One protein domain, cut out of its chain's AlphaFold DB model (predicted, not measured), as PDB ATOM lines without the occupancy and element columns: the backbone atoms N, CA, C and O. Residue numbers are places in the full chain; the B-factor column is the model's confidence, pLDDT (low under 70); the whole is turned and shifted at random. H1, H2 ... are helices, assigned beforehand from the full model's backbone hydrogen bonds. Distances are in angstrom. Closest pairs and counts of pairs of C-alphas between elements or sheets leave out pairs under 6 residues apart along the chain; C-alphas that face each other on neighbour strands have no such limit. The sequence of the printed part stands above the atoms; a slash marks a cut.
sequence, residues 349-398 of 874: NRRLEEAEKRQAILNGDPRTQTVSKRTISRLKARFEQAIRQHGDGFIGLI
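AT A GLANCE: This is residues 349 to 398 of the 874 residues of the protein "Integrase core domain protein" of Teredinibacter turnerae (strain ATCC 39867 / T7901) (UniProt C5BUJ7). Two helices, H1 and H2, meet as a wide V, the last residues of H1 against the first half of H2, and the short helix H3 folds back into the angle between them, packing on both. The link of residues 363 to 372 makes a loop beyond the meeting point. The printed part has 50 residues, with H1, H2 and H3 in that order and no named strand: all helix, compact, radius of gyration of the C-alphas 10.6 A, flat, 29 by 25 by 13 A.

HOW THE PARTS SIT: H1, residues 349 to 362, touches H2, residues 373 to 390, with residues 358 to 362 alone, and H2 touches H1 with residues 376 to 380 alone; the closest C-alphas of the two, those of Leu 362 and Ile 376, are 6.6 A apart. They run opposite ways at a steep tilt of 66 degrees. H3, residues 394 to 397, touches H1, residues 355 to 359 alone, closest C-alphas Ala 355 and Leu 397, 4.9 A. H3 touches H2, residues 379 to 386 alone, closest C-alphas Phe 383 and Gly 396, 4.8 A. Every O i to N i+4 pair is within hydrogen-bond range in H1 and H2; H3 is too short for one.

IN THESE COORDINATES: H1 begins at C-alpha 349 (-25.750, 4.543, -29.591) and is 19.9 A long. H2 is 25.5 A, H3 5.5 A, ending at C-alpha 397 (-38.351, 4.547, -24.633).

THE WHOLE: The farthest C-alphas, of Arg 367 and Gln 389, are 30.0 A apart. The printed part has no cut; the link H1 to H2 is short, H2 to H3 tight. pLDDT is under 70 at residues 364 to 370 and 389 to 391.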
ATOM      1  N   ASN A 349     -25.179   5.241 -28.421       70.00
ATOM      2  CA  ASN A 349     -25.750   4.543 -29.591       70.00
ATOM      3  C   ASN A 349     -26.493   3.249 -29.232       70.00
ATOM      4  O   ASN A 349     -27.637   3.062 -29.627       70.00
ATOM      5  N   ARG A 350     -25.915   2.408 -28.366       71.12
ATOM      6  CA  ARG A 350     -26.566   1.173 -27.894       71.12
ATOM      7  C   ARG A 350     -27.936   1.417 -27.240       71.12
ATOM      8  O   ARG A 350     -28.825   0.579 -27.339       71.12
ATOM      9  N   ARG A 351     -28.106   2.527 -26.513       74.06
ATOM     10  CA  ARG A 351     -29.376   2.869 -25.844       74.06
ATOM     11  C   ARG A 351     -30.397   3.439 -26.824       74.06
ATOM     12  O   ARG A 351     -31.585   3.229 -26.600       74.06
ATOM     13  N   LEU A 352     -29.935   4.118 -27.873       74.44
ATOM     14  CA  LEU A 352     -30.773   4.584 -28.978       74.44
ATOM     15  C   LEU A 352     -31.285   3.393 -29.800       74.44
ATOM     16  O   LEU A 352     -32.492   3.257 -29.952       74.44
ATOM     17  N   GLU A 353     -30.416   2.444 -30.162       76.06
ATOM     18  CA  GLU A 353     -30.801   1.189 -30.838       76.06
ATOM     19  C   GLU A 353     -31.838   0.382 -30.033       76.06
ATOM     20  O   GLU A 353     -32.745  -0.250 -30.576       76.06
ATOM     21  N   GLU A 354     -31.718   0.369 -28.704       78.38
ATOM     22  CA  GLU A 354     -32.675  -0.325 -27.843       78.38
ATOM     23  C   GLU A 354     -34.010   0.430 -27.712       78.38
ATOM     24  O   GLU A 354     -35.060  -0.199 -27.566       78.38
ATOM     25  N   ALA A 355     -33.989   1.764 -27.793       80.94
ATOM     26  CA  ALA A 355     -35.186   2.598 -27.862       80.94
ATOM     27  C   ALA A 355     -35.914   2.432 -29.208       80.94
ATOM     28  O   ALA A 355     -37.131   2.268 -29.206       80.94
ATOM     29  N   GLU A 356     -35.184   2.345 -30.325       80.19
ATOM     30  CA  GLU A 356     -35.732   2.033 -31.655       80.19
ATOM     31  C   GLU A 356     -36.420   0.667 -31.675       80.19
ATOM     32  O   GLU A 356     -37.557   0.546 -32.125       80.19
ATOM     33  N   LYS A 357     -35.796  -0.363 -31.088       80.06
ATOM     34  CA  LYS A 357     -36.429  -1.686 -30.935       80.06
ATOM     35  C   LYS A 357     -37.733  -1.609 -30.138       80.06
ATOM     36  O   LYS A 357     -38.712  -2.266 -30.484       80.06
ATOM     37  N   ARG A 358     -37.773  -0.800 -29.074       84.69
ATOM     38  CA  ARG A 358     -38.984  -0.571 -28.262       84.69
ATOM     39  C   ARG A 358     -40.051   0.216 -29.019       84.69
ATOM     40  O   ARG A 358     -41.233  -0.013 -28.781       84.69
ATOM     41  N   GLN A 359     -39.650   1.100 -29.925       83.12
ATOM     42  CA  GLN A 359     -40.558   1.832 -30.800       83.12
ATOM     43  C   GLN A 359     -41.144   0.920 -31.883       83.12
ATOM     44  O   GLN A 359     -42.351   0.942 -32.096       83.12
ATOM     45  N   ALA A 360     -40.336   0.042 -32.482       78.75
ATOM     46  CA  ALA A 360     -40.805  -0.983 -33.416       78.75
ATOM     47  C   ALA A 360     -41.846  -1.923 -32.771       78.75
ATOM     48  O   ALA A 360     -42.860  -2.239 -33.390       78.75
ATOM     49  N   ILE A 361     -41.654  -2.279 -31.491       81.50
ATOM     50  CA  ILE A 361     -42.641  -3.031 -30.691       81.50
ATOM     51  C   ILE A 361     -43.963  -2.253 -30.536       81.50
ATOM     52  O   ILE A 361     -45.035  -2.850 -30.602       81.50
ATOM     53  N   LEU A 362     -43.913  -0.933 -30.321       78.69
ATOM     54  CA  LEU A 362     -45.117  -0.096 -30.213       78.69
ATOM     55  C   LEU A 362     -45.831   0.100 -31.556       78.69
ATOM     56  O   LEU A 362     -47.057   0.176 -31.573       78.69
ATOM     57  N   ASN A 363     -45.078   0.131 -32.655       77.88
ATOM     58  CA  ASN A 363     -45.599   0.267 -34.017       77.88
ATOM     59  C   ASN A 363     -46.153  -1.050 -34.591       77.88
ATOM     60  O   ASN A 363     -46.665  -1.059 -35.707       77.88
ATOM     61  N   GLY A 364     -46.072  -2.155 -33.842       69.19
ATOM     62  CA  GLY A 364     -46.646  -3.440 -34.239       69.19
ATOM     63  C   GLY A 364     -45.822  -4.214 -35.271       69.19
ATOM     64  O   GLY A 364     -46.400  -4.993 -36.025       69.19
ATOM     65  N   ASP A 365     -44.495  -4.027 -35.315       69.81
ATOM     66  CA  ASP A 365     -43.620  -4.765 -36.236       69.81
ATOM     67  C   ASP A 365     -43.737  -6.295 -36.002       69.81
ATOM     68  O   ASP A 365     -43.412  -6.773 -34.902       69.81
ATOM     69  N   PRO A 366     -44.146  -7.087 -37.019       56.28
ATOM     70  CA  PRO A 366     -44.319  -8.540 -36.919       56.28
ATOM     71  C   PRO A 366     -43.070  -9.292 -36.440       56.28
ATOM     72  O   PRO A 366     -43.185 -10.362 -35.845       56.28
ATOM     73  N   ARG A 367     -41.871  -8.729 -36.644       57.91
ATOM     74  CA  ARG A 367     -40.585  -9.335 -36.247       57.91
ATOM     75  C   ARG A 367     -40.320  -9.268 -34.738       57.91
ATOM     76  O   ARG A 367     -39.334  -9.828 -34.266       57.91
ATOM     77  N   THR A 368     -41.178  -8.590 -33.971       57.41
ATOM     78  CA  THR A 368     -41.000  -8.319 -32.532       57.41
ATOM     79  C   THR A 368     -42.036  -9.014 -31.626       57.41
ATOM     80  O   THR A 368     -42.153  -8.697 -30.442       57.41
ATOM     81  N   GLN A 369     -42.762 -10.006 -32.162       56.56
ATOM     82  CA  GLN A 369     -43.951 -10.665 -31.583       56.56
ATOM     83  C   GLN A 369     -43.790 -11.428 -30.246       56.56
ATOM     84  O   GLN A 369     -44.752 -12.010 -29.753       56.56
ATOM     85  N   THR A 370     -42.624 -11.419 -29.602       62.59
ATOM     86  CA  THR A 370     -42.351 -12.172 -28.359       62.59
ATOM     87  C   THR A 370     -42.543 -11.371 -27.063       62.59
ATOM     88  O   THR A 370     -42.212 -11.850 -25.977       62.59
ATOM     89  N   VAL A 371     -43.085 -10.150 -27.124       71.94
ATOM     90  CA  VAL A 371     -43.157  -9.233 -25.971       71.94
ATOM     91  C   VAL A 371     -44.531  -9.259 -25.285       71.94
ATOM     92  O   VAL A 371     -45.576  -9.167 -25.920       71.94
ATOM     93  N   SER A 372     -44.548  -9.342 -23.949       79.81
ATOM     94  CA  SER A 372     -45.792  -9.432 -23.170       79.81
ATOM     95  C   SER A 372     -46.664  -8.168 -23.249       79.81
ATOM     96  O   SER A 372     -46.155  -7.043 -23.220       79.81
ATOM     97  N   LYS A 373     -47.997  -8.340 -23.212       76.81
ATOM     98  CA  LYS A 373     -48.988  -7.235 -23.196       76.81
ATOM     99  C   LYS A 373     -48.702  -6.181 -22.113       76.81
ATOM    100  O   LYS A 373     -48.861  -4.984 -22.341       76.81
ATOM    101  N   ARG A 374     -48.201  -6.610 -20.946       78.12
ATOM    102  CA  ARG A 374     -47.799  -5.725 -19.835       78.12
ATOM    103  C   ARG A 374     -46.620  -4.817 -20.195       78.12
ATOM    104  O   ARG A 374     -46.577  -3.663 -19.777       78.12
ATOM    105  N   THR A 375     -45.658  -5.326 -20.960       80.38
ATOM    106  CA  THR A 375     -44.489  -4.552 -21.395       80.38
ATOM    107  C   THR A 375     -44.882  -3.523 -22.448       80.38
ATOM    108  O   THR A 375     -44.461  -2.376 -22.332       80.38
ATOM    109  N   ILE A 376     -45.748  -3.899 -23.395       80.25
ATOM    110  CA  ILE A 376     -46.300  -2.991 -24.412       80.25
ATOM    111  C   ILE A 376     -47.062  -1.839 -23.743       80.25
ATOM    112  O   ILE A 376     -46.766  -0.677 -24.001       80.25
ATOM    113  N   SER A 377     -47.965  -2.143 -22.803       81.19
ATOM    114  CA  SER A 377     -48.709  -1.121 -22.051       81.19
ATOM    115  C   SER A 377     -47.782  -0.167 -21.281       81.19
ATOM    116  O   SER A 377     -47.959   1.049 -21.331       81.19
ATOM    117  N   ARG A 378     -46.724  -0.692 -20.644       83.44
ATOM    118  CA  ARG A 378     -45.721   0.127 -19.945       83.44
ATOM    119  C   ARG A 378     -44.924   1.031 -20.891       83.44
ATOM    120  O   ARG A 378     -44.625   2.162 -20.522       83.44
ATOM    121  N   LEU A 379     -44.530   0.530 -22.062       84.38
ATOM    122  CA  LEU A 379     -43.818   1.325 -23.069       84.38
ATOM    123  C   LEU A 379     -44.726   2.423 -23.631       84.38
ATOM    124  O   LEU A 379     -44.285   3.563 -23.721       84.38
ATOM    125  N   LYS A 380     -45.999   2.110 -23.897       84.31
ATOM    126  CA  LYS A 380     -46.995   3.072 -24.382       84.31
ATOM    127  C   LYS A 380     -47.231   4.200 -23.376       84.31
ATOM    128  O   LYS A 380     -47.142   5.364 -23.740       84.31
ATOM    129  N   ALA A 381     -47.396   3.867 -22.095       85.31
ATOM    130  CA  ALA A 381     -47.536   4.864 -21.032       85.31
ATOM    131  C   ALA A 381     -46.307   5.788 -20.919       85.31
ATOM    132  O   ALA A 381     -46.452   6.991 -20.724       85.31
ATOM    133  N   ARG A 382     -45.089   5.247 -21.076       84.50
ATOM    134  CA  ARG A 382     -43.854   6.049 -21.072       84.50
ATOM    135  C   ARG A 382     -43.711   6.928 -22.309       84.50
ATOM    136  O   ARG A 382     -43.242   8.053 -22.185       84.50
ATOM    137  N   PHE A 383     -44.108   6.418 -23.471       83.62
ATOM    138  CA  PHE A 383     -44.121   7.156 -24.730       83.62
ATOM    139  C   PHE A 383     -45.077   8.353 -24.642       83.62
ATOM    140  O   PHE A 383     -44.675   9.487 -24.876       83.62
ATOM    141  N   GLU A 384     -46.310   8.129 -24.185       80.56
ATOM    142  CA  GLU A 384     -47.311   9.185 -23.987       80.56
ATOM    143  C   GLU A 384     -46.893  10.201 -22.914       80.56
ATOM    144  O   GLU A 384     -47.105  11.402 -23.076       80.56
ATOM    145  N   GLN A 385     -46.270   9.745 -21.822       81.31
ATOM    146  CA  GLN A 385     -45.737  10.633 -20.790       81.31
ATOM    147  C   GLN A 385     -44.607  11.523 -21.329       81.31
ATOM    148  O   GLN A 385     -44.572  12.711 -21.014       81.31
ATOM    149  N   ALA A 386     -43.715  10.975 -22.157       75.00
ATOM    150  CA  ALA A 386     -42.620  11.727 -22.762       75.00
ATOM    151  C   ALA A 386     -43.108  12.751 -23.799       75.00
ATOM    152  O   ALA A 386     -42.598  13.868 -23.808       75.00
ATOM    153  N   ILE A 387     -44.161  12.444 -24.571       71.69
ATOM    154  CA  ILE A 387     -44.831  13.431 -25.440       71.69
ATOM    155  C   ILE A 387     -45.325  14.625 -24.615       71.69
ATOM    156  O   ILE A 387     -45.074  15.769 -24.982       71.69
ATOM    157  N   ARG A 388     -45.982  14.380 -23.471       73.94
ATOM    158  CA  ARG A 388     -46.505  15.458 -22.608       73.94
ATOM    159  C   ARG A 388     -45.412  16.301 -21.950       73.94
ATOM    160  O   ARG A 388     -45.658  17.462 -21.656       73.94
ATOM    161  N   GLN A 389     -44.252  15.711 -21.660       67.12
ATOM    162  CA  GLN A 389     -43.175  16.376 -20.917       67.12
ATOM    163  C   GLN A 389     -42.137  17.050 -21.821       67.12
ATOM    164  O   GLN A 389     -41.599  18.083 -21.443       67.12
ATOM    165  N   HIS A 390     -41.857  16.480 -22.995       61.06
ATOM    166  CA  HIS A 390     -40.733  16.886 -23.845       61.06
ATOM    167  C   HIS A 390     -41.104  17.061 -25.326       61.06
ATOM    168  O   HIS A 390     -40.226  17.352 -26.135       61.06
ATOM    169  N   GLY A 391     -42.372  16.863 -25.707       60.91
ATOM    170  CA  GLY A 391     -42.841  16.978 -27.093       60.91
ATOM    171  C   GLY A 391     -42.459  15.808 -28.009       60.91
ATOM    172  O   GLY A 391     -42.965  15.734 -29.123       60.91
ATOM    173  N   ASP A 392     -41.629  14.869 -27.540       72.06
ATOM    174  CA  ASP A 392     -41.176  13.694 -28.293       72.06
ATOM    175  C   ASP A 392     -41.308  12.411 -27.450       72.06
ATOM    176  O   ASP A 392     -40.716  12.264 -26.375       72.06
ATOM    177  N   GLY A 393     -42.099  11.455 -27.946       73.25
ATOM    178  CA  GLY A 393     -42.349  10.176 -27.280       73.25
ATOM    179  C   GLY A 393     -41.157   9.222 -27.279       73.25
ATOM    180  O   GLY A 393     -41.051   8.378 -26.380       73.25
ATOM    181  N   PHE A 394     -40.231   9.363 -28.233       77.88
ATOM    182  CA  PHE A 394     -39.065   8.491 -28.391       77.88
ATOM    183  C   PHE A 394     -38.174   8.487 -27.141       77.88
ATOM    184  O   PHE A 394     -37.695   7.439 -26.700       77.88
ATOM    185  N   ILE A 395     -38.054   9.641 -26.483       79.19
ATOM    186  CA  ILE A 395     -37.302   9.832 -25.235       79.19
ATOM    187  C   ILE A 395     -37.767   8.882 -24.128       79.19
ATOM    188  O   ILE A 395     -36.951   8.332 -23.383       79.19
ATOM    189  N   GLY A 396     -39.078   8.649 -24.024       79.31
ATOM    190  CA  GLY A 396     -39.673   7.779 -23.007       79.31
ATOM    191  C   GLY A 396     -39.274   6.306 -23.147       79.31
ATOM    192  O   GLY A 396     -39.408   5.528 -22.195       79.31
ATOM    193  N   LEU A 397     -38.758   5.914 -24.316       84.88
ATOM    194  CA  LEU A 397     -38.351   4.547 -24.633       84.88
ATOM    195  C   LEU A 397     -36.878   4.267 -24.311       84.88
ATOM    196  O   LEU A 397     -36.488   3.096 -24.233       84.88
ATOM    197  N   ILE A 398     -36.080   5.302 -24.037       83.19
ATOM    198  CA  ILE A 398     -34.672   5.175 -23.649       83.19
ATOM    199  C   ILE A 398     -34.568   4.527 -22.257       83.19
ATOM    200  O   ILE A 398     -35.233   4.915 -21.294       83.19
TER     201      ILE A 398